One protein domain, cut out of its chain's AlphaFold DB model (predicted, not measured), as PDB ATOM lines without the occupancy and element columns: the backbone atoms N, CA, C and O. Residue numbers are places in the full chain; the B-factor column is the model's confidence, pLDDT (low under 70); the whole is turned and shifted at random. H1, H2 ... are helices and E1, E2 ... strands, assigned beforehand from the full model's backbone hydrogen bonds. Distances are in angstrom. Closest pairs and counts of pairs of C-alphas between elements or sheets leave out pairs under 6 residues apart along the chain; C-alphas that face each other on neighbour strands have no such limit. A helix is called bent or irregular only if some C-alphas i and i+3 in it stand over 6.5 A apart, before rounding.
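What this domain is: This is residues 15 to 35, 42 to 166 and 177 to 226 of the 434 residues of an uncharacterized protein of Wuchereria bancrofti (UniProt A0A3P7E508). H5 lies in the middle of a bundle of helices, with H6, H7, H8 and H2 around it, and a long ribbon of strands covers one side. The ribbon is made of two antiparallel pairs, one after the other: E1 and E4 lie over H5 with H7 beside E1, and E2 and E3 lie over H2 and the residues 104 to 109 of H5; H4 packs on H6 away from the ribbon, H1 packs on H2 and H4 at the edge, and H3 sits at one corner. H2, H4, H5, H6, H7 and H8 form an up-and-down bundle, each helix running against the one before it in the chain. The printed part has 196 residues, with eight named helices and four named strands in the order H1 H2 H3 H4 H5 H6 H7 E1 E2 E3 E4 H8, and the class is mostly helix. It is compact, with a radius of gyration of the C-alphas of 16.9 A, and only just elongated, with spans of 61 by 40 by 26 A.

Where its parts are: One sheet has E1, residues 179 to 184, 16.2 A long from C-alpha 179 at (-10.780, 12.147, -25.129), and E4, residues 207 to 212, 16.7 A long. The other has E2, residues 193 to 197, and E3, residues 200 to 204. The helices are H1, residues 18 to 33, 22.9 A long from C-alpha 18 at (-29.919, 15.690, -47.133); H2, residues 47 to 60; H3, residues 63 to 71; H4, residues 76 to 93, 28.0 A long; H5, residues 103 to 117, 21.1 A long; H6, residues 120 to 139, 25.9 A long; H7, residues 143 to 164, 32.0 A long; and H8, residues 217 to 226, ending with C-alpha 226 at (-23.012, -4.341, -26.287). H4 is irregular, but only just, with C-alphas 79 and 82 at 7.0 A; H6 is irregular, with C-alphas 125 and 128 at 8.6 A, and has a kink of 80 degrees near residue 127.

How they stand to each other: E1 and E4 are antiparallel at 154 degrees, with N 182 and O 209 at 2.8 A, within hydrogen-bond range. E3 runs on into E4 across a break of 2 residues, at 51 degrees. E2 and E3 form an antiparallel hairpin at 160 degrees, with N 202 and O 195 at 2.8 A, within hydrogen-bond range. The closest C-alphas of H5 and E4 are those of Ser 115 and Phe 209, 5.5 A apart; of H7 and E1, those of Gln 152 and Tyr 184, 6.1 A; of H2 and E3, those of Tyr 51 and Ile 202, 6.7 A. H5 and H6 are the hubs, touching five helices each. They form a helical hairpin at a shallow tilt of 22 degrees, opposite ways, closest at the C-alphas of Leu 117 and Tyr 123, 5.0 A. H8 touches H7 at a shallow tilt of 29 degrees, opposite ways, with the C-alphas of Ile 153 and Leu 225 closest at 6.2 A. H4 touches H6 at a shallow tilt of 9 degrees, the same way, with the C-alphas of Pro 82 and Cys 133 closest at 5.7 A. H1 touches H2 with its residues 18 to 25 alone, closest at the C-alphas of Gly 18 and Val 56, 4.8 A. H3 touches H6, closest at the C-alphas of His 66 and Val 122, 6.4 A. H1 and H7 are apart. Every O i to N i+4 pair is within hydrogen-bond range in H1, H2, H3, H5 and H8, against 10 of 14 in H4, 14 of 16 in H6 and 17 of 18 in H7.

The domain as a whole: The two C-alphas farthest apart are those of Phe 35 and Pro 166, 61.8 A. Residues 36 to 41 are not printed, with 9.9 A between C-alphas 35 and 42, nor are residues 167 to 176, with 15.3 A between C-alphas 166 and 177. Of the links that are printed whole, H4 to H5 and E1 to E2 are short and the others tight. The mean pLDDT of the printed part is 84.3; it is under 70 at residues 15 to 18, 32 to 35, 42 to 44, 162 to 166, 177 to 178 and 213 to 216.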
ATOM      1  N   GLU A  15     -25.252  20.730 -54.650       50.86
ATOM      2  CA  GLU A  15     -25.405  19.677 -53.646       50.86
ATOM      3  C   GLU A  15     -26.710  19.977 -52.911       50.86
ATOM      4  O   GLU A  15     -26.872  21.053 -52.330       50.86
ATOM      5  N   LYS A  16     -27.694  19.098 -53.101       60.10
ATOM      6  CA  LYS A  16     -28.984  19.214 -52.436       60.10
ATOM      7  C   LYS A  16     -28.767  18.864 -50.970       60.10
ATOM      8  O   LYS A  16     -27.971  17.978 -50.682       60.10
ATOM      9  N   GLU A  17     -29.446  19.552 -50.061       63.82
ATOM     10  CA  GLU A  17     -29.376  19.208 -48.636       63.82
ATOM     11  C   GLU A  17     -29.995  17.816 -48.399       63.82
ATOM     12  O   GLU A  17     -30.869  17.383 -49.157       63.82
ATOM     13  N   GLY A  18     -29.551  17.092 -47.363       67.58
ATOM     14  CA  GLY A  18     -29.919  15.690 -47.133       67.58
ATOM     15  C   GLY A  18     -31.425  15.446 -47.077       67.58
ATOM     16  O   GLY A  18     -31.909  14.431 -47.579       67.58
ATOM     17  N   PHE A  19     -32.190  16.405 -46.552       73.92
ATOM     18  CA  PHE A  19     -33.649  16.312 -46.515       73.92
ATOM     19  C   PHE A  19     -34.276  16.228 -47.920       73.92
ATOM     20  O   PHE A  19     -35.205  15.449 -48.114       73.92
ATOM     21  N   GLU A  20     -33.743  16.940 -48.924       80.01
ATOM     22  CA  GLU A  20     -34.269  16.871 -50.294       80.01
ATOM     23  C   GLU A  20     -34.057  15.478 -50.895       80.01
ATOM     24  O   GLU A  20     -34.875  15.007 -51.685       80.01
ATOM     25  N   TYR A  21     -32.965  14.801 -50.529       81.55
ATOM     26  CA  TYR A  21     -32.730  13.422 -50.947       81.55
ATOM     27  C   TYR A  21     -33.714  12.456 -50.284       81.55
ATOM     28  O   TYR A  21     -34.228  11.571 -50.968       81.55
ATOM     29  N   ILE A  22     -34.007  12.628 -48.991       80.56
ATOM     30  CA  ILE A  22     -34.992  11.801 -48.277       80.56
ATOM     31  C   ILE A  22     -36.379  11.953 -48.905       80.56
ATOM     32  O   ILE A  22     -37.019  10.941 -49.189       80.56
ATOM     33  N   ASP A  23     -36.817  13.181 -49.183       82.85
ATOM     34  CA  ASP A  23     -38.123  13.438 -49.799       82.85
ATOM     35  C   ASP A  23     -38.236  12.760 -51.174       82.85
ATOM     36  O   ASP A  23     -39.208  12.056 -51.448       82.85
ATOM     37  N   ILE A  24     -37.200  12.872 -52.015       83.54
ATOM     38  CA  ILE A  24     -37.164  12.206 -53.329       83.54
ATOM     39  C   ILE A  24     -37.191  10.678 -53.185       83.54
ATOM     40  O   ILE A  24     -37.853   9.992 -53.964       83.54
ATOM     41  N   LEU A  25     -36.478  10.117 -52.205       83.56
ATOM     42  CA  LEU A  25     -36.479   8.675 -51.948       83.56
ATOM     43  C   LEU A  25     -37.858   8.181 -51.487       83.56
ATOM     44  O   LEU A  25     -38.311   7.123 -51.930       83.56
ATOM     45  N   LEU A  26     -38.547   8.951 -50.642       82.36
ATOM     46  CA  LEU A  26     -39.912   8.651 -50.211       82.36
ATOM     47  C   LEU A  26     -40.893   8.708 -51.388       82.36
ATOM     48  O   LEU A  26     -41.651   7.758 -51.590       82.36
ATOM     49  N   GLU A  27     -40.822   9.749 -52.224       83.32
ATOM     50  CA  GLU A  27     -41.625   9.846 -53.451       83.32
ATOM     51  C   GLU A  27     -41.362   8.658 -54.393       83.32
ATOM     52  O   GLU A  27     -42.301   8.058 -54.927       83.32
ATOM     53  N   ASN A  28     -40.095   8.265 -54.559       81.23
ATOM     54  CA  ASN A  28     -39.716   7.109 -55.372       81.23
ATOM     55  C   ASN A  28     -40.322   5.807 -54.828       81.23
ATOM     56  O   ASN A  28     -40.767   4.965 -55.615       81.23
ATOM     57  N   LEU A  29     -40.368   5.620 -53.506       76.23
ATOM     58  CA  LEU A  29     -41.010   4.460 -52.883       76.23
ATOM     59  C   LEU A  29     -42.532   4.467 -53.041       76.23
ATOM     60  O   LEU A  29     -43.111   3.423 -53.348       76.23
ATOM     61  N   GLU A  30     -43.190   5.611 -52.849       75.22
ATOM     62  CA  GLU A  30     -44.645   5.729 -52.996       75.22
ATOM     63  C   GLU A  30     -45.094   5.424 -54.422       75.22
ATOM     64  O   GLU A  30     -46.020   4.632 -54.631       75.22
ATOM     65  N   GLN A  31     -44.384   5.976 -55.411       71.02
ATOM     66  CA  GLN A  31     -44.635   5.670 -56.813       71.02
ATOM     67  C   GLN A  31     -44.511   4.169 -57.078       71.02
ATOM     68  O   GLN A  31     -45.333   3.618 -57.799       71.02
ATOM     69  N   ARG A  32     -43.547   3.481 -56.455       65.44
ATOM     70  CA  ARG A  32     -43.343   2.032 -56.628       65.44
ATOM     71  C   ARG A  32     -44.401   1.184 -55.917       65.44
ATOM     72  O   ARG A  32     -44.826   0.180 -56.483       65.44
ATOM     73  N   ARG A  33     -44.883   1.587 -54.733       58.08
ATOM     74  CA  ARG A  33     -45.982   0.894 -54.024       58.08
ATOM     75  C   ARG A  33     -47.280   0.880 -54.828       58.08
ATOM     76  O   ARG A  33     -47.988  -0.122 -54.810       58.08
ATOM     77  N   LEU A  34     -47.580   1.953 -55.559       48.19
ATOM     78  CA  LEU A  34     -48.778   2.032 -56.404       48.19
ATOM     79  C   LEU A  34     -48.790   0.992 -57.540       48.19
ATOM     80  O   LEU A  34     -49.867   0.629 -58.009       48.19
ATOM     81  N   PHE A  35     -47.627   0.471 -57.940       44.83
ATOM     82  CA  PHE A  35     -47.504  -0.573 -58.963       44.83
ATOM     83  C   PHE A  35     -47.374  -1.995 -58.393       44.83
ATOM     84  O   PHE A  35     -47.275  -2.942 -59.169       44.83
ATOM     85  N   SER A  42     -40.937  -6.673 -58.589       49.21
ATOM     86  CA  SER A  42     -39.637  -6.466 -57.957       49.21
ATOM     87  C   SER A  42     -39.392  -4.958 -57.909       49.21
ATOM     88  O   SER A  42     -39.455  -4.264 -58.927       49.21
ATOM     89  N   ILE A  43     -39.156  -4.415 -56.715       54.12
ATOM     90  CA  ILE A  43     -38.705  -3.032 -56.571       54.12
ATOM     91  C   ILE A  43     -37.308  -2.988 -57.210       54.12
ATOM     92  O   ILE A  43     -36.324  -3.364 -56.590       54.12
ATOM     93  N   HIS A  44     -37.210  -2.639 -58.494       56.54
ATOM     94  CA  HIS A  44     -35.921  -2.521 -59.172       56.54
ATOM     95  C   HIS A  44     -35.263  -1.197 -58.771       56.54
ATOM     96  O   HIS A  44     -35.732  -0.116 -59.131       56.54
ATOM     97  N   PHE A  45     -34.186  -1.299 -57.991       70.57
ATOM     98  CA  PHE A  45     -33.435  -0.167 -57.449       70.57
ATOM     99  C   PHE A  45     -32.504   0.449 -58.488       70.57
ATOM    100  O   PHE A  45     -31.819  -0.260 -59.225       70.57
ATOM    101  N   SER A  46     -32.457   1.783 -58.534       78.60
ATOM    102  CA  SER A  46     -31.503   2.499 -59.378       78.60
ATOM    103  C   SER A  46     -30.233   2.841 -58.594       78.60
ATOM    104  O   SER A  46     -30.289   3.140 -57.402       78.60
ATOM    105  N   LEU A  47     -29.087   2.890 -59.279       83.07
ATOM    106  CA  LEU A  47     -27.833   3.430 -58.727       83.07
ATOM    107  C   LEU A  47     -27.985   4.865 -58.193       83.07
ATOM    108  O   LEU A  47     -27.241   5.266 -57.305       83.07
ATOM    109  N   ASN A  48     -28.960   5.622 -58.703       84.77
ATOM    110  CA  ASN A  48     -29.256   6.967 -58.219       84.77
ATOM    111  C   ASN A  48     -29.906   6.938 -56.832       84.77
ATOM    112  O   ASN A  48     -29.548   7.756 -55.994       84.77
ATOM    113  N   ASP A  49     -30.815   5.992 -56.561       86.63
ATOM    114  CA  ASP A  49     -31.396   5.835 -55.218       86.63
ATOM    115  C   ASP A  49     -30.306   5.497 -54.198       86.63
ATOM    116  O   ASP A  49     -30.254   6.080 -53.119       86.63
ATOM    117  N   VAL A  50     -29.391   4.599 -54.579       87.86
ATOM    118  CA  VAL A  50     -28.227   4.247 -53.761       87.86
ATOM    119  C   VAL A  50     -27.367   5.486 -53.511       87.86
ATOM    120  O   VAL A  50     -27.068   5.794 -52.363       87.86
ATOM    121  N   TYR A  51     -27.026   6.252 -54.547       89.66
ATOM    122  CA  TYR A  51     -26.277   7.498 -54.378       89.66
ATOM    123  C   TYR A  51     -26.942   8.454 -53.381       89.66
ATOM    124  O   TYR A  51     -26.274   8.944 -52.473       89.66
ATOM    125  N   MET A  52     -28.254   8.674 -53.504       89.93
ATOM    126  CA  MET A  52     -29.004   9.562 -52.613       89.93
ATOM    127  C   MET A  52     -28.996   9.063 -51.162       89.93
ATOM    128  O   MET A  52     -28.691   9.845 -50.268       89.93
ATOM    129  N   LEU A  53     -29.238   7.769 -50.920       91.27
ATOM    130  CA  LEU A  53     -29.180   7.180 -49.574       91.27
ATOM    131  C   LEU A  53     -27.822   7.421 -48.909       91.27
ATOM    132  O   LEU A  53     -27.754   7.926 -47.792       91.27
ATOM    133  N   TYR A  54     -26.732   7.092 -49.602       91.68
ATOM    134  CA  TYR A  54     -25.390   7.200 -49.028       91.68
ATOM    135  C   TYR A  54     -24.893   8.645 -48.939       91.68
ATOM    136  O   TYR A  54     -24.067   8.946 -48.079       91.68
ATOM    137  N   LYS A  55     -25.430   9.556 -49.759       90.09
ATOM    138  CA  LYS A  55     -25.222  10.993 -49.571       90.09
ATOM    139  C   LYS A  55     -25.893  11.513 -48.309       90.09
ATOM    140  O   LYS A  55     -25.241  12.242 -47.569       90.09
ATOM    141  N   VAL A  56     -27.116  11.073 -48.006       90.40
ATOM    142  CA  VAL A  56     -27.763  11.390 -46.722       90.40
ATOM    143  C   VAL A  56     -26.912  10.885 -45.557       90.40
ATOM    144  O   VAL A  56     -26.639  11.654 -44.640       90.40
ATOM    145  N   VAL A  57     -26.418   9.639 -45.614       92.47
ATOM    146  CA  VAL A  57     -25.507   9.107 -44.580       92.47
ATOM    147  C   VAL A  57     -24.274  10.006 -44.417       92.47
ATOM    148  O   VAL A  57     -23.992  10.463 -43.316       92.47
ATOM    149  N   ALA A  58     -23.573  10.314 -45.509       88.80
ATOM    150  CA  ALA A  58     -22.330  11.086 -45.466       88.80
ATOM    151  C   ALA A  58     -22.504  12.540 -45.004       88.80
ATOM    152  O   ALA A  58     -21.610  13.102 -44.369       88.80
ATOM    153  N   GLU A  59     -23.614  13.181 -45.369       85.56
ATOM    154  CA  GLU A  59     -23.804  14.613 -45.145       85.56
ATOM    155  C   GLU A  59     -24.526  14.909 -43.832       85.56
ATOM    156  O   GLU A  59     -24.093  15.809 -43.104       85.56
ATOM    157  N   GLU A  60     -25.562  14.134 -43.504       86.65
ATOM    158  CA  GLU A  60     -26.373  14.342 -42.305       86.65
ATOM    159  C   GLU A  60     -25.764  13.647 -41.087       86.65
ATOM    160  O   GLU A  60     -25.672  14.253 -40.024       86.65
ATOM    161  N   PHE A  61     -25.256  12.418 -41.214       86.83
ATOM    162  CA  PHE A  61     -24.750  11.637 -40.075       86.83
ATOM    163  C   PHE A  61     -23.274  11.904 -39.807       86.83
ATOM    164  O   PHE A  61     -22.448  11.004 -39.749       86.83
ATOM    165  N   SER A  62     -22.957  13.175 -39.599       81.76
ATOM    166  CA  SER A  62     -21.618  13.641 -39.251       81.76
ATOM    167  C   SER A  62     -21.652  14.501 -37.985       81.76
ATOM    168  O   SER A  62     -22.696  14.684 -37.352       81.76
ATOM    169  N   GLU A  63     -20.517  15.112 -37.632       79.84
ATOM    170  CA  GLU A  63     -20.443  16.138 -36.580       79.84
ATOM    171  C   GLU A  63     -21.470  17.271 -36.799       79.84
ATOM    172  O   GLU A  63     -21.901  17.916 -35.842       79.84
ATOM    173  N   LYS A  64     -21.933  17.477 -38.043       84.43
ATOM    174  CA  LYS A  64     -23.022  18.409 -38.348       84.43
ATOM    175  C   LYS A  64     -24.295  18.092 -37.569       84.43
ATOM    176  O   LYS A  64     -24.847  19.017 -36.991       84.43
ATOM    177  N   LEU A  65     -24.723  16.829 -37.463       87.78
ATOM    178  CA  LEU A  65     -25.946  16.487 -36.723       87.78
ATOM    179  C   LEU A  65     -25.839  16.864 -35.246       87.78
ATOM    180  O   LEU A  65     -26.790  17.384 -34.661       87.78
ATOM    181  N   HIS A  66     -24.670  16.637 -34.644       85.24
ATOM    182  CA  HIS A  66     -24.414  17.056 -33.271       85.24
ATOM    183  C   HIS A  66     -24.585  18.576 -33.121       85.24
ATOM    184  O   HIS A  66     -25.307  19.027 -32.227       85.24
ATOM    185  N   GLN A  67     -23.991  19.358 -34.027       88.55
ATOM    186  CA  GLN A  67     -24.113  20.817 -34.024       88.55
ATOM    187  C   GLN A  67     -25.546  21.291 -34.301       88.55
ATOM    188  O   GLN A  67     -26.032  22.171 -33.597       88.55
ATOM    189  N   SER A  68     -26.260  20.678 -35.248       88.85
ATOM    190  CA  SER A  68     -27.651  21.017 -35.568       88.85
ATOM    191  C   SER A  68     -28.571  20.813 -34.361       88.85
ATOM    192  O   SER A  68     -29.367  21.687 -34.020       88.85
ATOM    193  N   ILE A  69     -28.424  19.698 -33.632       89.96
ATOM    194  CA  ILE A  69     -29.217  19.465 -32.415       89.96
ATOM    195  C   ILE A  69     -28.855  20.479 -31.321       89.96
ATOM    196  O   ILE A  69     -29.754  20.970 -30.636       89.96
ATOM    197  N   LEU A  70     -27.569  20.806 -31.152       88.52
ATOM    198  CA  LEU A  70     -27.122  21.813 -30.184       88.52
ATOM    199  C   LEU A  70     -27.673  23.211 -30.486       88.52
ATOM    200  O   LEU A  70     -28.053  23.930 -29.562       88.52
ATOM    201  N   ASN A  71     -27.744  23.575 -31.765       90.88
ATOM    202  CA  ASN A  71     -28.282  24.855 -32.220       90.88
ATOM    203  C   ASN A  71     -29.818  24.916 -32.151       90.88
ATOM    204  O   ASN A  71     -30.390  26.000 -32.255       90.88
ATOM    205  N   GLY A  72     -30.483  23.779 -31.917       87.37
ATOM    206  CA  GLY A  72     -31.941  23.682 -31.872       87.37
ATOM    207  C   GLY A  72     -32.593  23.586 -33.251       87.37
ATOM    208  O   GLY A  72     -33.790  23.852 -33.367       87.37
ATOM    209  N   ASP A  73     -31.835  23.199 -34.277       88.17
ATOM    210  CA  ASP A  73     -32.344  23.025 -35.634       88.17
ATOM    211  C   ASP A  73     -33.329  21.845 -35.709       88.17
ATOM    212  O   ASP A  73     -33.255  20.867 -34.946       88.17
ATOM    213  N   ASN A  74     -34.284  21.927 -36.642       85.37
ATOM    214  CA  ASN A  74     -35.246  20.851 -36.844       85.37
ATOM    215  C   ASN A  74     -34.609  19.682 -37.609       85.37
ATOM    216  O   ASN A  74     -34.393  19.748 -38.816       85.37
ATOM    217  N   VAL A  75     -34.387  18.584 -36.893       88.77
ATOM    218  CA  VAL A  75     -33.842  17.325 -37.425       88.77
ATOM    219  C   VAL A  75     -34.880  16.194 -37.442       88.77
ATOM    220  O   VAL A  75     -34.514  15.026 -37.500       88.77
ATOM    221  N   GLU A  76     -36.180  16.504 -37.351       86.80
ATOM    222  CA  GLU A  76     -37.248  15.486 -37.378       86.80
ATOM    223  C   GLU A  76     -37.283  14.695 -38.687       86.80
ATOM    224  O   GLU A  76     -37.604  13.518 -38.663       86.80
ATOM    225  N   HIS A  77     -36.869  15.276 -39.814       83.29
ATOM    226  CA  HIS A  77     -36.801  14.551 -41.089       83.29
ATOM    227  C   HIS A  77     -35.920  13.285 -41.017       83.29
ATOM    228  O   HIS A  77     -36.161  12.317 -41.736       83.29
ATOM    229  N   LEU A  78     -34.944  13.246 -40.100       90.21
ATOM    230  CA  LEU A  78     -34.079  12.085 -39.905       90.21
ATOM    231  C   LEU A  78     -34.777  10.923 -39.186       90.21
ATOM    232  O   LEU A  78     -34.321   9.795 -39.327       90.21
ATOM    233  N   THR A  79     -35.903  11.122 -38.485       89.15
ATOM    234  CA  THR A  79     -36.574  10.013 -37.774       89.15
ATOM    235  C   THR A  79     -37.062   8.906 -38.702       89.15
ATOM    236  O   THR A  79     -37.184   7.771 -38.259       89.15
ATOM    237  N   HIS A  80     -37.338   9.219 -39.971       85.99
ATOM    238  CA  HIS A  80     -37.824   8.256 -40.967       85.99
ATOM    239  C   HIS A  80     -36.701   7.581 -41.758       85.99
ATOM    240  O   HIS A  80     -36.940   6.603 -42.465       85.99
ATOM    241  N   PHE A  81     -35.475   8.099 -41.659       91.48
ATOM    242  CA  PHE A  81     -34.350   7.594 -42.432       91.48
ATOM    243  C   PHE A  81     -33.948   6.145 -42.092       91.48
ATOM    244  O   PHE A  81     -33.662   5.405 -43.031       91.48
ATOM    245  N   PRO A  82     -33.945   5.694 -40.817       91.56
ATOM    246  CA  PRO A  82     -33.625   4.305 -40.479       91.56
ATOM    247  C   PRO A  82     -34.534   3.293 -41.186       91.56
ATOM    248  O   PRO A  82     -34.038   2.392 -41.860       91.56
ATOM    249  N   ASP A  83     -35.852   3.503 -41.111       89.30
ATOM    250  CA  ASP A  83     -36.848   2.643 -41.759       89.30
ATOM    251  C   ASP A  83     -36.686   2.667 -43.284       89.30
ATOM    252  O   ASP A  83     -36.763   1.637 -43.956       89.30
ATOM    253  N   LEU A  84     -36.434   3.855 -43.845       90.80
ATOM    254  CA  LEU A  84     -36.189   4.032 -45.271       90.80
ATOM    255  C   LEU A  84     -34.982   3.201 -45.723       90.80
ATOM    256  O   LEU A  84     -35.077   2.433 -46.681       90.80
ATOM    257  N   LEU A  85     -33.858   3.331 -45.019       92.24
ATOM    258  CA  LEU A  85     -32.632   2.604 -45.317       92.24
ATOM    259  C   LEU A  85     -32.839   1.088 -45.206       92.24
ATOM    260  O   LEU A  85     -32.447   0.357 -46.115       92.24
ATOM    261  N   GLU A  86     -33.498   0.621 -44.143       90.69
ATOM    262  CA  GLU A  86     -33.802  -0.798 -43.940       90.69
ATOM    263  C   GLU A  86     -34.649  -1.365 -45.086       90.69
ATOM    264  O   GLU A  86     -34.329  -2.430 -45.622       90.69
ATOM    265  N   VAL A  87     -35.691  -0.643 -45.518       88.64
ATOM    266  CA  VAL A  87     -36.552  -1.053 -46.638       88.64
ATOM    267  C   VAL A  87     -35.740  -1.203 -47.921       88.64
ATOM    268  O   VAL A  87     -35.873  -2.214 -48.614       88.64
ATOM    269  N   TYR A  88     -34.885  -0.228 -48.237       89.91
ATOM    270  CA  TYR A  88     -34.046  -0.282 -49.433       89.91
ATOM    271  C   TYR A  88     -33.025  -1.426 -49.366       89.91
ATOM    272  O   TYR A  88     -32.903  -2.184 -50.329       89.91
ATOM    273  N   CYS A  89     -32.327  -1.600 -48.242       90.87
ATOM    274  CA  CYS A  89     -31.337  -2.666 -48.085       90.87
ATOM    275  C   CYS A  89     -31.979  -4.060 -48.110       90.87
ATOM    276  O   CYS A  89     -31.494  -4.946 -48.811       90.87
ATOM    277  N   THR A  90     -33.093  -4.257 -47.406       89.20
ATOM    278  CA  THR A  90     -33.806  -5.544 -47.368       89.20
ATOM    279  C   THR A  90     -34.320  -5.924 -48.744       89.20
ATOM    280  O   THR A  90     -34.193  -7.068 -49.183       89.20
ATOM    281  N   ALA A  91     -34.901  -4.963 -49.456       85.00
ATOM    282  CA  ALA A  91     -35.436  -5.240 -50.767       85.00
ATOM    283  C   ALA A  91     -34.326  -5.483 -51.805       85.00
ATOM    284  O   ALA A  91     -34.514  -6.351 -52.653       85.00
ATOM    285  N   ASP A  92     -33.161  -4.828 -51.698       87.07
ATOM    286  CA  ASP A  92     -31.979  -5.155 -52.511       87.07
ATOM    287  C   ASP A  92     -31.506  -6.597 -52.265       87.07
ATOM    288  O   ASP A  92     -31.277  -7.340 -53.215       87.07
ATOM    289  N   ARG A  93     -31.458  -7.037 -50.999       86.87
ATOM    290  CA  ARG A  93     -31.056  -8.407 -50.617       86.87
ATOM    291  C   ARG A  93     -32.042  -9.493 -51.050       86.87
ATOM    292  O   ARG A  93     -31.641 -10.643 -51.209       86.87
ATOM    293  N   ASN A  94     -33.309  -9.145 -51.254       83.99
ATOM    294  CA  ASN A  94     -34.343 -10.075 -51.713       83.99
ATOM    295  C   ASN A  94     -34.405 -10.217 -53.246       83.99
ATOM    296  O   ASN A  94     -35.181 -11.033 -53.755       83.99
ATOM    297  N   LEU A  95     -33.624  -9.440 -54.005       77.88
ATOM    298  CA  LEU A  95     -33.576  -9.568 -55.459       77.88
ATOM    299  C   LEU A  95     -32.846 -10.851 -55.884       77.88
ATOM    300  O   LEU A  95     -31.857 -11.269 -55.297       77.88
ATOM    301  N   GLN A  96     -33.309 -11.456 -56.983       71.57
ATOM    302  CA  GLN A  96     -32.630 -12.600 -57.614       71.57
ATOM    303  C   GLN A  96     -31.397 -12.185 -58.438       71.57
ATOM    304  O   GLN A  96     -30.684 -13.033 -58.974       71.57
ATOM    305  N   THR A  97     -31.170 -10.881 -58.592       73.37
ATOM    306  CA  THR A  97     -30.032 -10.303 -59.310       73.37
ATOM    307  C   THR A  97     -28.910  -9.933 -58.344       73.37
ATOM    308  O   THR A  97     -29.096  -9.950 -57.135       73.37
ATOM    309  N   ALA A  98     -27.739  -9.575 -58.876       75.25
ATOM    310  CA  ALA A  98     -26.660  -9.047 -58.050       75.25
ATOM    311  C   ALA A  98     -27.122  -7.805 -57.265       75.25
ATOM    312  O   ALA A  98     -27.761  -6.921 -57.842       75.25
ATOM    313  N   ASN A  99     -26.766  -7.766 -55.980       80.50
ATOM    314  CA  ASN A  99     -27.036  -6.652 -55.075       80.50
ATOM    315  C   ASN A  99     -26.450  -5.356 -55.642       80.50
ATOM    316  O   ASN A  99     -25.280  -5.319 -56.038       80.50
ATOM    317  N   VAL A 100     -27.251  -4.293 -55.666       85.30
ATOM    318  CA  VAL A 100     -26.786  -2.950 -56.036       85.30
ATOM    319  C   VAL A 100     -26.063  -2.311 -54.853       85.30
ATOM    320  O   VAL A 100     -25.094  -1.578 -55.047       85.30
ATOM    321  N   ILE A 101     -26.513  -2.605 -53.628       89.62
ATOM    322  CA  ILE A 101     -25.896  -2.124 -52.394       89.62
ATOM    323  C   ILE A 101     -24.856  -3.148 -51.938       89.62
ATOM    324  O   ILE A 101     -25.191  -4.261 -51.521       89.62
ATOM    325  N   SER A 102     -23.585  -2.762 -51.996       89.99
ATOM    326  CA  SER A 102     -22.468  -3.589 -51.528       89.99
ATOM    327  C   SER A 102     -22.484  -3.792 -50.007       89.99
ATOM    328  O   SER A 102     -23.102  -3.023 -49.267       89.99
ATOM    329  N   ASP A 103     -21.796  -4.826 -49.523       92.26
ATOM    330  CA  ASP A 103     -21.663  -5.063 -48.080       92.26
ATOM    331  C   ASP A 103     -20.774  -3.994 -47.424       92.26
ATOM    332  O   ASP A 103     -21.061  -3.552 -46.315       92.26
ATOM    333  N   GLU A 104     -19.755  -3.491 -48.128       92.46
ATOM    334  CA  GLU A 104     -18.876  -2.417 -47.655       92.46
ATOM    335  C   GLU A 104     -19.648  -1.125 -47.380       92.46
ATOM    336  O   GLU A 104     -19.361  -0.426 -46.408       92.46
ATOM    337  N   GLN A 105     -20.650  -0.827 -48.208       93.21
ATOM    338  CA  GLN A 105     -21.556   0.297 -48.003       93.21
ATOM    339  C   GLN A 105     -22.381   0.135 -46.717       93.21
ATOM    340  O   GLN A 105     -22.419   1.060 -45.906       93.21
ATOM    341  N   ILE A 106     -22.968  -1.042 -46.476       94.61
ATOM    342  CA  ILE A 106     -23.719  -1.318 -45.238       94.61
ATOM    343  C   ILE A 106     -22.799  -1.229 -44.010       94.61
ATOM    344  O   ILE A 106     -23.137  -0.565 -43.030       94.61
ATOM    345  N   ILE A 107     -21.612  -1.845 -44.072       94.90
ATOM    346  CA  ILE A 107     -20.603  -1.807 -43.001       94.90
ATOM    347  C   ILE A 107     -20.200  -0.366 -42.678       94.90
ATOM    348  O   ILE A 107     -20.073  -0.014 -41.505       94.90
ATOM    349  N   TRP A 108     -19.992   0.467 -43.699       95.35
ATOM    350  CA  TRP A 108     -19.634   1.867 -43.510       95.35
ATOM    351  C   TRP A 108     -20.761   2.658 -42.834       95.35
ATOM    352  O   TRP A 108     -20.500   3.365 -41.862       95.35
ATOM    353  N   THR A 109     -22.015   2.460 -43.252       95.39
ATOM    354  CA  THR A 109     -23.175   3.094 -42.603       95.39
ATOM    355  C   THR A 109     -23.315   2.693 -41.138       95.39
ATOM    356  O   THR A 109     -23.587   3.545 -40.295       95.39
ATOM    357  N   ILE A 110     -23.071   1.422 -40.801       95.44
ATOM    358  CA  ILE A 110     -23.031   0.965 -39.403       95.44
ATOM    359  C   ILE A 110     -21.977   1.756 -38.613       95.44
ATOM    360  O   ILE A 110     -22.257   2.217 -37.505       95.44
ATOM    361  N   GLY A 111     -20.786   1.955 -39.186       94.92
ATOM    362  CA  GLY A 111     -19.724   2.761 -38.583       94.92
ATOM    363  C   GLY A 111     -20.145   4.210 -38.319       94.92
ATOM    364  O   GLY A 111     -19.935   4.709 -37.211       94.92
ATOM    365  N   GLU A 112     -20.778   4.866 -39.295       94.34
ATOM    366  CA  GLU A 112     -21.278   6.243 -39.160       94.34
ATOM    367  C   GLU A 112     -22.372   6.349 -38.093       94.34
ATOM    368  O   GLU A 112     -22.327   7.217 -37.220       94.34
ATOM    369  N   PHE A 113     -23.317   5.411 -38.068       95.18
ATOM    370  CA  PHE A 113     -24.357   5.406 -37.042       95.18
ATOM    371  C   PHE A 113     -23.785   5.180 -35.639       95.18
ATOM    372  O   PHE A 113     -24.161   5.894 -34.711       95.18
ATOM    373  N   ILE A 114     -22.828   4.260 -35.467       94.26
ATOM    374  CA  ILE A 114     -22.129   4.067 -34.185       94.26
ATOM    375  C   ILE A 114     -21.409   5.355 -33.759       94.26
ATOM    376  O   ILE A 114     -21.502   5.761 -32.597       94.26
ATOM    377  N   SER A 115     -20.713   6.006 -34.694       92.69
ATOM    378  CA  SER A 115     -20.009   7.272 -34.472       92.69
ATOM    379  C   SER A 115     -20.956   8.350 -33.945       92.69
ATOM    380  O   SER A 115     -20.713   8.939 -32.890       92.69
ATOM    381  N   VAL A 116     -22.089   8.554 -34.609       91.32
ATOM    382  CA  VAL A 116     -23.039   9.610 -34.254       91.32
ATOM    383  C   VAL A 116     -23.794   9.281 -32.961       91.32
ATOM    384  O   VAL A 116     -23.982  10.159 -32.115       91.32
ATOM    385  N   LEU A 117     -24.135   8.008 -32.725       92.55
ATOM    386  CA  LEU A 117     -24.738   7.544 -31.467       92.55
ATOM    387  C   LEU A 117     -23.796   7.621 -30.260       92.55
ATOM    388  O   LEU A 117     -24.258   7.564 -29.121       92.55
ATOM    389  N   SER A 118     -22.493   7.801 -30.473       89.59
ATOM    390  CA  SER A 118     -21.544   8.025 -29.381       89.59
ATOM    391  C   SER A 118     -21.741   9.370 -28.660       89.59
ATOM    392  O   SER A 118     -21.311   9.553 -27.515       89.59
ATOM    393  N   SER A 119     -22.439  10.310 -29.306       88.03
ATOM    394  CA  SER A 119     -22.845  11.589 -28.729       88.03
ATOM    395  C   SER A 119     -24.072  11.410 -27.819       88.03
ATOM    396  O   SER A 119     -25.140  11.020 -28.302       88.03
ATOM    397  N   PRO A 120     -24.005  11.791 -26.526       88.32
ATOM    398  CA  PRO A 120     -25.135  11.673 -25.604       88.32
ATOM    399  C   PRO A 120     -26.385  12.428 -26.065       88.32
ATOM    400  O   PRO A 120     -27.509  11.983 -25.845       88.32
ATOM    401  N   ILE A 121     -26.187  13.577 -26.713       89.63
ATOM    402  CA  ILE A 121     -27.267  14.442 -27.197       89.63
ATOM    403  C   ILE A 121     -28.007  13.779 -28.358       89.63
ATOM    404  O   ILE A 121     -29.238  13.778 -28.387       89.63
ATOM    405  N   VAL A 122     -27.257  13.175 -29.280       91.20
ATOM    406  CA  VAL A 122     -27.823  12.442 -30.415       91.20
ATOM    407  C   VAL A 122     -28.515  11.184 -29.900       91.20
ATOM    408  O   VAL A 122     -29.682  10.968 -30.212       91.20
ATOM    409  N   TYR A 123     -27.844  10.397 -29.054       91.67
ATOM    410  CA  TYR A 123     -28.403   9.167 -28.496       91.67
ATOM    411  C   TYR A 123     -29.713   9.420 -27.743       91.67
ATOM    412  O   TYR A 123     -30.673   8.671 -27.886       91.67
ATOM    413  N   LYS A 124     -29.810  10.521 -26.992       90.14
ATOM    414  CA  LYS A 124     -31.054  10.884 -26.305       90.14
ATOM    415  C   LYS A 124     -32.218  11.141 -27.270       90.14
ATOM    416  O   LYS A 124     -33.362  10.901 -26.897       90.14
ATOM    417  N   LYS A 125     -31.940  11.652 -28.473       91.08
ATOM    418  CA  LYS A 125     -32.963  11.984 -29.472       91.08
ATOM    419  C   LYS A 125     -33.307  10.802 -30.380       91.08
ATOM    420  O   LYS A 125     -34.468  10.631 -30.727       91.08
ATOM    421  N   PHE A 126     -32.312   9.993 -30.733       92.46
ATOM    422  CA  PHE A 126     -32.401   9.020 -31.820       92.46
ATOM    423  C   PHE A 126     -31.943   7.600 -31.447       92.46
ATOM    424  O   PHE A 126     -32.095   6.683 -32.246       92.46
ATOM    425  N   GLY A 127     -31.408   7.393 -30.241       90.45
ATOM    426  CA  GLY A 127     -30.662   6.193 -29.849       90.45
ATOM    427  C   GLY A 127     -31.334   4.870 -30.194       90.45
ATOM    428  O   GLY A 127     -30.716   4.050 -30.862       90.45
ATOM    429  N   GLY A 128     -32.594   4.682 -29.790       89.99
ATOM    430  CA  GLY A 128     -33.326   3.436 -30.046       89.99
ATOM    431  C   GLY A 128     -33.471   3.122 -31.536       89.99
ATOM    432  O   GLY A 128     -33.056   2.058 -31.974       89.99
ATOM    433  N   LEU A 129     -33.961   4.086 -32.323       92.38
ATOM    434  CA  LEU A 129     -34.256   3.898 -33.750       92.38
ATOM    435  C   LEU A 129     -33.025   3.462 -34.552       92.38
ATOM    436  O   LEU A 129     -33.074   2.509 -35.323       92.38
ATOM    437  N   TYR A 130     -31.899   4.149 -34.360       93.52
ATOM    438  CA  TYR A 130     -30.687   3.840 -35.121       93.52
ATOM    439  C   TYR A 130     -29.984   2.597 -34.603       93.52
ATOM    440  O   TYR A 130     -29.367   1.885 -35.388       93.52
ATOM    441  N   GLN A 131     -30.075   2.314 -33.304       93.46
ATOM    442  CA  GLN A 131     -29.537   1.076 -32.760       93.46
ATOM    443  C   GLN A 131     -30.280  -0.143 -33.330       93.46
ATOM    444  O   GLN A 131     -29.624  -1.111 -33.712       93.46
ATOM    445  N   ASP A 132     -31.608  -0.076 -33.439       92.63
ATOM    446  CA  ASP A 132     -32.422  -1.135 -34.047       92.63
ATOM    447  C   ASP A 132     -32.091  -1.289 -35.539       92.63
ATOM    448  O   ASP A 132     -31.809  -2.394 -35.999       92.63
ATOM    449  N   CYS A 133     -31.976  -0.177 -36.270       94.48
ATOM    450  CA  CYS A 133     -31.554  -0.195 -37.670       94.48
ATOM    451  C   CYS A 133     -30.158  -0.809 -37.860       94.48
ATOM    452  O   CYS A 133     -29.973  -1.633 -38.749       94.48
ATOM    453  N   ILE A 134     -29.176  -0.492 -37.001       95.45
ATOM    454  CA  ILE A 134     -27.851  -1.135 -37.046       95.45
ATOM    455  C   ILE A 134     -27.981  -2.657 -36.901       95.45
ATOM    456  O   ILE A 134     -27.337  -3.401 -37.640       95.45
ATOM    457  N   ILE A 135     -28.806  -3.126 -35.961       93.69
ATOM    458  CA  ILE A 135     -29.025  -4.558 -35.730       93.69
ATOM    459  C   ILE A 135     -29.638  -5.221 -36.972       93.69
ATOM    460  O   ILE A 135     -29.170  -6.287 -37.370       93.69
ATOM    461  N   GLU A 136     -30.632  -4.600 -37.610       92.88
ATOM    462  CA  GLU A 136     -31.240  -5.142 -38.832       92.88
ATOM    463  C   GLU A 136     -30.273  -5.129 -40.020       92.88
ATOM    464  O   GLU A 136     -30.135  -6.136 -40.712       92.88
ATOM    465  N   LEU A 137     -29.511  -4.049 -40.212       94.56
ATOM    466  CA  LEU A 137     -28.500  -3.958 -41.269       94.56
ATOM    467  C   LEU A 137     -27.437  -5.054 -41.160       94.56
ATOM    468  O   LEU A 137     -27.015  -5.613 -42.168       94.56
ATOM    469  N   ILE A 138     -27.019  -5.394 -39.943       93.79
ATOM    470  CA  ILE A 138     -26.056  -6.469 -39.708       93.79
ATOM    471  C   ILE A 138     -26.607  -7.827 -40.151       93.79
ATOM    472  O   ILE A 138     -25.869  -8.614 -40.742       93.79
ATOM    473  N   LYS A 139     -27.893  -8.108 -39.910       91.48
ATOM    474  CA  LYS A 139     -28.522  -9.379 -40.317       91.48
ATOM    475  C   LYS A 139     -28.566  -9.560 -41.836       91.48
ATOM    476  O   LYS A 139     -28.714 -10.684 -42.307       91.48
ATOM    477  N   LEU A 140     -28.440  -8.471 -42.595       91.68
ATOM    478  CA  LEU A 140     -28.390  -8.476 -44.059       91.68
ATOM    479  C   LEU A 140     -26.992  -8.785 -44.625       91.68
ATOM    480  O   LEU A 140     -26.854  -8.961 -45.841       91.68
ATOM    481  N   LEU A 141     -25.956  -8.819 -43.781       91.67
ATOM    482  CA  LEU A 141     -24.578  -9.081 -44.189       91.67
ATOM    483  C   LEU A 141     -24.294 -10.580 -44.326       91.67
ATOM    484  O   LEU A 141     -24.917 -11.435 -43.696       91.67
ATOM    485  N   ARG A 142     -23.285 -10.913 -45.135       89.80
ATOM    486  CA  ARG A 142     -22.766 -12.283 -45.228       89.80
ATOM    487  C   ARG A 142     -21.958 -12.639 -43.968       89.80
ATOM    488  O   ARG A 142     -21.350 -11.754 -43.368       89.80
ATOM    489  N   PRO A 143     -21.829 -13.930 -43.609       88.91
ATOM    490  CA  PRO A 143     -21.077 -14.363 -42.424       88.91
ATOM    491  C   PRO A 143     -19.666 -13.757 -42.231       88.91
ATOM    492  O   PRO A 143     -19.371 -13.327 -41.118       88.91
ATOM    493  N   PRO A 144     -18.782 -13.662 -43.253       90.01
ATOM    494  CA  PRO A 144     -17.465 -13.043 -43.061       90.01
ATOM    495  C   PRO A 144     -17.545 -11.545 -42.734       90.01
ATOM    496  O   PRO A 144     -16.713 -11.031 -41.987       90.01
ATOM    497  N   ASP A 145     -18.554 -10.858 -43.266       91.21
ATOM    498  CA  ASP A 145     -18.786  -9.435 -43.041       91.21
ATOM    499  C   ASP A 145     -19.387  -9.192 -41.645       91.21
ATOM    500  O   ASP A 145     -18.981  -8.257 -40.956       91.21
ATOM    501  N   ILE A 146     -20.248 -10.093 -41.154       91.10
ATOM    502  CA  ILE A 146     -20.719 -10.089 -39.755       91.10
ATOM    503  C   ILE A 146     -19.532 -10.231 -38.790       91.10
ATOM    504  O   ILE A 146     -19.387  -9.427 -37.866       91.10
ATOM    505  N   LEU A 147     -18.639 -11.199 -39.032       89.70
ATOM    506  CA  LEU A 147     -17.434 -11.393 -38.218       89.70
ATOM    507  C   LEU A 147     -16.517 -10.158 -38.248       89.70
ATOM    508  O   LEU A 147     -15.898  -9.804 -37.240       89.70
ATOM    509  N   PHE A 148     -16.439  -9.465 -39.387       92.05
ATOM    510  CA  PHE A 148     -15.713  -8.201 -39.485       92.05
ATOM    511  C   PHE A 148     -16.326  -7.121 -38.580       92.05
ATOM    512  O   PHE A 148     -15.594  -6.493 -37.810       92.05
ATOM    513  N   VAL A 149     -17.652  -6.937 -38.617       92.83
ATOM    514  CA  VAL A 149     -18.366  -5.971 -37.759       92.83
ATOM    515  C   VAL A 149     -18.157  -6.299 -36.279       92.83
ATOM    516  O   VAL A 149     -17.762  -5.422 -35.506       92.83
ATOM    517  N   GLN A 150     -18.322  -7.567 -35.883       92.21
ATOM    518  CA  GLN A 150     -18.042  -8.035 -34.519       92.21
ATOM    519  C   GLN A 150     -16.627  -7.648 -34.076       92.21
ATOM    520  O   GLN A 150     -16.433  -7.081 -33.000       92.21
ATOM    521  N   LYS A 151     -15.626  -7.910 -34.927       92.45
ATOM    522  CA  LYS A 151     -14.228  -7.582 -34.644       92.45
ATOM    523  C   LYS A 151     -14.030  -6.081 -34.439       92.45
ATOM    524  O   LYS A 151     -13.340  -5.706 -33.493       92.45
ATOM    525  N   GLN A 152     -14.623  -5.224 -35.276       93.45
ATOM    526  CA  GLN A 152     -14.529  -3.771 -35.085       93.45
ATOM    527  C   GLN A 152     -15.146  -3.349 -33.747       93.45
ATOM    528  O   GLN A 152     -14.513  -2.617 -32.988       93.45
ATOM    529  N   ILE A 153     -16.329  -3.869 -33.409       93.92
ATOM    530  CA  ILE A 153     -17.008  -3.553 -32.146       93.92
ATOM    531  C   ILE A 153     -16.160  -3.965 -30.936       93.92
ATOM    532  O   ILE A 153     -15.954  -3.163 -30.022       93.92
ATOM    533  N   VAL A 154     -15.609  -5.181 -30.936       93.27
ATOM    534  CA  VAL A 154     -14.749  -5.668 -29.845       93.27
ATOM    535  C   VAL A 154     -13.474  -4.833 -29.722       93.27
ATOM    536  O   VAL A 154     -13.045  -4.516 -28.613       93.27
ATOM    537  N   LEU A 155     -12.869  -4.424 -30.841       91.87
ATOM    538  CA  LEU A 155     -11.694  -3.550 -30.820       91.87
ATOM    539  C   LEU A 155     -12.015  -2.163 -30.253       91.87
ATOM    540  O   LEU A 155     -11.202  -1.614 -29.506       91.87
ATOM    541  N   ILE A 156     -13.198  -1.624 -30.547       92.27
ATOM    542  CA  ILE A 156     -13.661  -0.364 -29.965       92.27
ATOM    543  C   ILE A 156     -13.886  -0.515 -28.454       92.27
ATOM    544  O   ILE A 156     -13.390   0.306 -27.680       92.27
ATOM    545  N   LEU A 157     -14.554  -1.585 -28.008       91.70
ATOM    546  CA  LEU A 157     -14.728  -1.886 -26.579       91.70
ATOM    547  C   LEU A 157     -13.379  -2.017 -25.859       91.70
ATOM    548  O   LEU A 157     -13.177  -1.437 -24.789       91.70
ATOM    549  N   LYS A 158     -12.411  -2.700 -26.481       89.75
ATOM    550  CA  LYS A 158     -11.046  -2.829 -25.957       89.75
ATOM    551  C   LYS A 158     -10.360  -1.472 -25.826       89.75
ATOM    552  O   LYS A 158      -9.699  -1.218 -24.818       89.75
ATOM    553  N   ALA A 159     -10.489  -0.608 -26.834       86.62
ATOM    554  CA  ALA A 159      -9.928   0.735 -26.786       86.62
ATOM    555  C   ALA A 159     -10.519   1.519 -25.607       86.62
ATOM    556  O   ALA A 159      -9.766   2.083 -24.818       86.62
ATOM    557  N   LEU A 160     -11.840   1.464 -25.412       84.77
ATOM    558  CA  LEU A 160     -12.513   2.112 -24.284       84.77
ATOM    559  C   LEU A 160     -11.984   1.634 -22.920       84.77
ATOM    560  O   LEU A 160     -11.765   2.468 -22.041       84.77
ATOM    561  N   MET A 161     -11.725   0.328 -22.763       79.06
ATOM    562  CA  MET A 161     -11.181  -0.264 -21.531       79.06
ATOM    563  C   MET A 161      -9.759   0.224 -21.210       79.06
ATOM    564  O   MET A 161      -9.454   0.570 -20.067       79.06
ATOM    565  N   LEU A 162      -8.869   0.257 -22.207       67.40
ATOM    566  CA  LEU A 162      -7.459   0.616 -22.004       67.40
ATOM    567  C   LEU A 162      -7.285   2.026 -21.426       67.40
ATOM    568  O   LEU A 162      -6.395   2.252 -20.609       67.40
ATOM    569  N   PHE A 163      -8.160   2.959 -21.799       60.45
ATOM    570  CA  PHE A 163      -8.119   4.334 -21.304       60.45
ATOM    571  C   PHE A 163      -8.786   4.520 -19.929       60.45
ATOM    572  O   PHE A 163      -8.474   5.494 -19.232       60.45
ATOM    573  N   ALA A 164      -9.651   3.584 -19.516       56.01
ATOM    574  CA  ALA A 164     -10.267   3.560 -18.188       56.01
ATOM    575  C   ALA A 164      -9.324   2.999 -17.104       56.01
ATOM    576  O   ALA A 164      -9.465   3.335 -15.927       56.01
ATOM    577  N   LEU A 165      -8.328   2.183 -17.476       51.14
ATOM    578  CA  LEU A 165      -7.389   1.589 -16.522       51.14
ATOM    579  C   LEU A 165      -6.507   2.656 -15.833       51.14
ATOM    580  O   LEU A 165      -5.777   3.392 -16.511       51.14
ATOM    581  N   PRO A 166      -6.462   2.691 -14.483       42.79
ATOM    582  CA  PRO A 166      -5.655   3.648 -13.722       42.79
ATOM    583  C   PRO A 166      -4.156   3.609 -14.043       42.79
ATOM    584  O   PRO A 166      -3.441   4.560 -13.776       42.79
ATOM    585  N   ASP A 177     -10.775  16.427 -19.197       55.50
ATOM    586  CA  ASP A 177     -11.321  16.125 -20.524       55.50
ATOM    587  C   ASP A 177     -10.579  15.009 -21.284       55.50
ATOM    588  O   ASP A 177     -10.021  15.215 -22.365       55.50
ATOM    589  N   LYS A 178     -10.545  13.797 -20.710       65.69
ATOM    590  CA  LYS A 178      -9.999  12.633 -21.418       65.69
ATOM    591  C   LYS A 178     -10.846  12.369 -22.662       65.69
ATOM    592  O   LYS A 178     -12.036  12.071 -22.564       65.69
ATOM    593  N   LYS A 179     -10.202  12.461 -23.824       74.28
ATOM    594  CA  LYS A 179     -10.780  12.147 -25.129       74.28
ATOM    595  C   LYS A 179     -10.123  10.896 -25.692       74.28
ATOM    596  O   LYS A 179      -8.896  10.826 -25.749       74.28
ATOM    597  N   SER A 180     -10.934   9.933 -26.112       76.30
ATOM    598  CA  SER A 180     -10.476   8.742 -26.831       76.30
ATOM    599  C   SER A 180     -10.874   8.845 -28.289       76.30
ATOM    600  O   SER A 180     -12.057   8.982 -28.592       76.30
ATOM    601  N   HIS A 181      -9.892   8.753 -29.181       84.49
ATOM    602  CA  HIS A 181     -10.137   8.652 -30.613       84.49
ATOM    603  C   HIS A 181     -10.347   7.187 -30.982       84.49
ATOM    604  O   HIS A 181      -9.479   6.345 -30.746       84.49
ATOM    605  N   LEU A 182     -11.515   6.899 -31.536       88.22
ATOM    606  CA  LEU A 182     -11.931   5.581 -31.976       88.22
ATOM    607  C   LEU A 182     -11.997   5.547 -33.497       88.22
ATOM    608  O   LEU A 182     -12.239   6.565 -34.148       88.22
ATOM    609  N   VAL A 183     -11.763   4.356 -34.042       89.04
ATOM    610  CA  VAL A 183     -11.732   4.108 -35.480       89.04
ATOM    611  C   VAL A 183     -12.589   2.893 -35.774       89.04
ATOM    612  O   VAL A 183     -12.359   1.828 -35.200       89.04
ATOM    613  N   TYR A 184     -13.542   3.054 -36.681       91.20
ATOM    614  CA  TYR A 184     -14.273   1.956 -37.290       91.20
ATOM    615  C   TYR A 184     -13.806   1.818 -38.740       91.20
ATOM    616  O   TYR A 184     -13.990   2.718 -39.559       91.20
ATOM    617  N   ASN A 185     -13.139   0.708 -39.051       91.56
ATOM    618  CA  ASN A 185     -12.581   0.494 -40.383       91.56
ATOM    619  C   ASN A 185     -13.637  -0.060 -41.341       91.56
ATOM    620  O   ASN A 185     -14.544  -0.780 -40.932       91.56
ATOM    621  N   ILE A 186     -13.453   0.209 -42.628       86.08
ATOM    622  CA  ILE A 186     -14.153  -0.492 -43.707       86.08
ATOM    623  C   ILE A 186     -13.417  -1.790 -44.057       86.08
ATOM    624  O   ILE A 186     -12.208  -1.900 -43.834       86.08
ATOM    625  N   ASN A 187     -14.129  -2.769 -44.615       83.05
ATOM    626  CA  ASN A 187     -13.553  -4.051 -45.025       83.05
ATOM    627  C   ASN A 187     -12.775  -3.909 -46.355       83.05
ATOM    628  O   ASN A 187     -13.200  -4.405 -47.391       83.05
ATOM    629  N   SER A 188     -11.673  -3.147 -46.351       79.69
ATOM    630  CA  SER A 188     -10.843  -2.886 -47.536       79.69
ATOM    631  C   SER A 188      -9.360  -2.798 -47.191       79.69
ATOM    632  O   SER A 188      -8.958  -2.034 -46.311       79.69
ATOM    633  N   ASP A 189      -8.535  -3.503 -47.965       76.11
ATOM    634  CA  ASP A 189      -7.071  -3.458 -47.864       76.11
ATOM    635  C   ASP A 189      -6.493  -2.073 -48.196       76.11
ATOM    636  O   ASP A 189      -5.404  -1.717 -47.744       76.11
ATOM    637  N   GLN A 190      -7.208  -1.278 -48.999       75.90
ATOM    638  CA  GLN A 190      -6.754   0.043 -49.446       75.90
ATOM    639  C   GLN A 190      -7.128   1.163 -48.466       75.90
ATOM    640  O   GLN A 190      -6.733   2.309 -48.671       75.90
ATOM    641  N   GLY A 191      -7.901   0.860 -47.418       79.16
ATOM    642  CA  GLY A 191      -8.387   1.839 -46.439       79.16
ATOM    643  C   GLY A 191      -9.471   2.785 -46.965       79.16
ATOM    644  O   GLY A 191     -10.069   3.510 -46.179       79.16
ATOM    645  N   GLN A 192      -9.756   2.763 -48.267       87.52
ATOM    646  CA  GLN A 192     -10.820   3.524 -48.909       87.52
ATOM    647  C   GLN A 192     -11.477   2.668 -49.999       87.52
ATOM    648  O   GLN A 192     -10.818   1.820 -50.606       87.52
ATOM    649  N   VAL A 193     -12.769   2.878 -50.246       88.72
ATOM    650  CA  VAL A 193     -13.509   2.267 -51.362       88.72
ATOM    651  C   VAL A 193     -14.299   3.360 -52.073       88.72
ATOM    652  O   VAL A 193     -14.896   4.214 -51.424       88.72
ATOM    653  N   ILE A 194     -14.282   3.359 -53.407       90.27
ATOM    654  CA  ILE A 194     -14.992   4.343 -54.232       90.27
ATOM    655  C   ILE A 194     -15.986   3.603 -55.125       90.27
ATOM    656  O   ILE A 194     -15.592   2.731 -55.900       90.27
ATOM    657  N   PHE A 195     -17.260   3.984 -55.046       87.48
ATOM    658  CA  PHE A 195     -18.325   3.495 -55.918       87.48
ATOM    659  C   PHE A 195     -18.771   4.614 -56.857       87.48
ATOM    660  O   PHE A 195     -19.389   5.586 -56.424       87.48
ATOM    661  N   ALA A 196     -18.469   4.473 -58.146       86.87
ATOM    662  CA  ALA A 196     -18.880   5.440 -59.157       86.87
ATOM    663  C   ALA A 196     -20.353   5.236 -59.540       86.87
ATOM    664  O   ALA A 196     -20.753   4.141 -59.943       86.87
ATOM    665  N   THR A 197     -21.154   6.299 -59.463       85.11
ATOM    666  CA  THR A 197     -22.554   6.316 -59.911       85.11
ATOM    667  C   THR A 197     -22.767   7.409 -60.966       85.11
ATOM    668  O   THR A 197     -21.950   8.326 -61.076       85.11
ATOM    669  N   PRO A 198     -23.870   7.382 -61.737       81.82
ATOM    670  CA  PRO A 198     -24.176   8.444 -62.698       81.82
ATOM    671  C   PRO A 198     -24.339   9.838 -62.072       81.82
ATOM    672  O   PRO A 198     -24.154  10.833 -62.767       81.82
ATOM    673  N   MET A 199     -24.703   9.914 -60.786       83.19
ATOM    674  CA  MET A 199     -24.839  11.175 -60.044       83.19
ATOM    675  C   MET A 199     -23.532  11.638 -59.387       83.19
ATOM    676  O   MET A 199     -23.440  12.787 -58.966       83.19
ATOM    677  N   GLY A 200     -22.520  10.773 -59.318       86.30
ATOM    678  CA  GLY A 200     -21.232  11.058 -58.699       86.30
ATOM    679  C   GLY A 200     -20.674   9.863 -57.932       86.30
ATOM    680  O   GLY A 200     -21.245   8.770 -57.936       86.30
ATOM    681  N   ASP A 201     -19.561  10.084 -57.245       88.39
ATOM    682  CA  ASP A 201     -18.865   9.032 -56.511       88.39
ATOM    683  C   ASP A 201     -19.336   8.954 -55.053       88.39
ATOM    684  O   ASP A 201     -19.505   9.976 -54.382       88.39
ATOM    685  N   ILE A 202     -19.509   7.731 -54.553       88.43
ATOM    686  CA  ILE A 202     -19.684   7.430 -53.130       88.43
ATOM    687  C   ILE A 202     -18.327   6.977 -52.604       88.43
ATOM    688  O   ILE A 202     -17.772   5.976 -53.062       88.43
ATOM    689  N   VAL A 203     -17.786   7.724 -51.649       89.93
ATOM    690  CA  VAL A 203     -16.442   7.512 -51.121       89.93
ATOM    691  C   VAL A 203     -16.542   7.028 -49.682       89.93
ATOM    692  O   VAL A 203     -16.940   7.786 -48.803       89.93
ATOM    693  N   LEU A 204     -16.153   5.779 -49.441       92.68
ATOM    694  CA  LEU A 204     -16.146   5.169 -48.116       92.68
ATOM    695  C   LEU A 204     -14.726   5.184 -47.560       92.68
ATOM    696  O   LEU A 204     -13.799   4.706 -48.215       92.68
ATOM    697  N   GLY A 205     -14.557   5.712 -46.352       91.59
ATOM    698  CA  GLY A 205     -13.298   5.708 -45.608       91.59
ATOM    699  C   GLY A 205     -13.504   5.234 -44.168       91.59
ATOM    700  O   GLY A 205     -14.634   4.936 -43.779       91.59
ATOM    701  N   PRO A 206     -12.440   5.155 -43.354       91.71
ATOM    702  CA  PRO A 206     -12.561   4.810 -41.945       91.71
ATOM    703  C   PRO A 206     -13.370   5.881 -41.213       91.71
ATOM    704  O   PRO A 206     -13.118   7.076 -41.383       91.71
ATOM    705  N   VAL A 207     -14.304   5.452 -40.370       92.37
ATOM    706  CA  VAL A 207     -15.116   6.360 -39.559       92.37
ATOM    707  C   VAL A 207     -14.362   6.660 -38.270       92.37
ATOM    708  O   VAL A 207     -14.057   5.760 -37.483       92.37
ATOM    709  N   MET A 208     -14.035   7.932 -38.070       90.91
ATOM    710  CA  MET A 208     -13.253   8.417 -36.935       90.91
ATOM    711  C   MET A 208     -14.157   9.209 -35.996       90.91
ATOM    712  O   MET A 208     -14.777  10.180 -36.422       90.91
ATOM    713  N   PHE A 209     -14.189   8.854 -34.713       89.04
ATOM    714  CA  PHE A 209     -15.020   9.557 -33.731       89.04
ATOM    715  C   PHE A 209     -14.355   9.649 -32.363       89.04
ATOM    716  O   PHE A 209     -13.409   8.923 -32.057       89.04
ATOM    717  N   THR A 210     -14.800  10.609 -31.550       84.92
ATOM    718  CA  THR A 210     -14.154  10.939 -30.274       84.92
ATOM    719  C   THR A 210     -15.119  10.771 -29.109       84.92
ATOM    720  O   THR A 210     -16.187  11.369 -29.093       84.92
ATOM    721  N   ILE A 211     -14.705  10.009 -28.096       81.17
ATOM    722  CA  ILE A 211     -15.459   9.818 -26.852       81.17
ATOM    723  C   ILE A 211     -14.902  10.727 -25.777       81.17
ATOM    724  O   ILE A 211     -13.693  10.734 -25.548       81.17
ATOM    725  N   ASN A 212     -15.787  11.438 -25.085       74.22
ATOM    726  CA  ASN A 212     -15.447  12.190 -23.888       74.22
ATOM    727  C   ASN A 212     -15.936  11.446 -22.635       74.22
ATOM    728  O   ASN A 212     -17.134  11.228 -22.459       74.22
ATOM    729  N   TYR A 213     -15.012  11.059 -21.753       66.56
ATOM    730  CA  TYR A 213     -15.359  10.329 -20.526       66.56
ATOM    731  C   TYR A 213     -16.114  11.194 -19.506       66.56
ATOM    732  O   TYR A 213     -16.830  10.660 -18.666       66.56
ATOM    733  N   LEU A 214     -15.995  12.526 -19.568       58.96
ATOM    734  CA  LEU A 214     -16.679  13.414 -18.620       58.96
ATOM    735  C   LEU A 214     -18.183  13.545 -18.885       58.96
ATOM    736  O   LEU A 214     -18.933  13.887 -17.973       58.96
ATOM    737  N   SER A 215     -18.642  13.273 -20.108       59.07
ATOM    738  CA  SER A 215     -20.052  13.412 -20.493       59.07
ATOM    739  C   SER A 215     -20.877  12.135 -20.308       59.07
ATOM    740  O   SER A 215     -22.037  12.107 -20.716       59.07
ATOM    741  N   GLY A 216     -20.298  11.069 -19.740       64.60
ATOM    742  CA  GLY A 216     -20.926   9.743 -19.676       64.60
ATOM    743  C   GLY A 216     -21.063   9.061 -21.044       64.60
ATOM    744  O   GLY A 216     -21.786   8.068 -21.171       64.60
ATOM    745  N   SER A 217     -20.392   9.591 -22.075       70.95
ATOM    746  CA  SER A 217     -20.423   9.056 -23.443       70.95
ATOM    747  C   SER A 217     -19.866   7.642 -23.523       70.95
ATOM    748  O   SER A 217     -20.302   6.872 -24.369       70.95
ATOM    749  N   ASP A 218     -18.932   7.293 -22.640       77.54
ATOM    750  CA  ASP A 218     -18.365   5.954 -22.522       77.54
ATOM    751  C   ASP A 218     -19.441   4.916 -22.177       77.54
ATOM    752  O   ASP A 218     -19.540   3.893 -22.847       77.54
ATOM    753  N   SER A 219     -20.314   5.213 -21.212       85.03
ATOM    754  CA  SER A 219     -21.420   4.321 -20.856       85.03
ATOM    755  C   SER A 219     -22.446   4.189 -21.986       85.03
ATOM    756  O   SER A 219     -23.019   3.119 -22.174       85.03
ATOM    757  N   ILE A 220     -22.673   5.252 -22.765       89.55
ATOM    758  CA  ILE A 220     -23.614   5.249 -23.893       89.55
ATOM    759  C   ILE A 220     -23.063   4.424 -25.047       89.55
ATOM    760  O   ILE A 220     -23.758   3.545 -25.550       89.55
ATOM    761  N   ILE A 221     -21.811   4.653 -25.443       90.63
ATOM    762  CA  ILE A 221     -21.220   3.885 -26.535       90.63
ATOM    763  C   ILE A 221     -21.043   2.417 -26.139       90.63
ATOM    764  O   ILE A 221     -21.324   1.542 -26.948       90.63
ATOM    765  N   GLN A 222     -20.677   2.113 -24.887       91.74
ATOM    766  CA  GLN A 222     -20.675   0.732 -24.393       91.74
ATOM    767  C   GLN A 222     -22.072   0.112 -24.483       91.74
ATOM    768  O   GLN A 222     -22.209  -1.018 -24.939       91.74
ATOM    769  N   ASP A 223     -23.112   0.854 -24.101       92.11
ATOM    770  CA  ASP A 223     -24.495   0.389 -24.177       92.11
ATOM    771  C   ASP A 223     -24.920   0.039 -25.609       92.11
ATOM    772  O   ASP A 223     -25.506  -1.025 -25.823       92.11
ATOM    773  N   VAL A 224     -24.585   0.898 -26.578       92.85
ATOM    774  CA  VAL A 224     -24.843   0.687 -28.011       92.85
ATOM    775  C   VAL A 224     -24.097  -0.547 -28.508       92.85
ATOM    776  O   VAL A 224     -24.711  -1.476 -29.030       92.85
ATOM    777  N   LEU A 225     -22.781  -0.590 -28.300       94.78
ATOM    778  CA  LEU A 225     -21.915  -1.656 -28.801       94.78
ATOM    779  C   LEU A 225     -22.293  -3.023 -28.223       94.78
ATOM    780  O   LEU A 225     -22.380  -4.001 -28.964       94.78
ATOM    781  N   LEU A 226     -22.573  -3.097 -26.918       95.12
ATOM    782  CA  LEU A 226     -23.012  -4.341 -26.287       95.12
ATOM    783  C   LEU A 226     -24.405  -4.756 -26.762       95.12
ATOM    784  O   LEU A 226     -24.638  -5.943 -26.950       95.12
TER     785      LEU A 226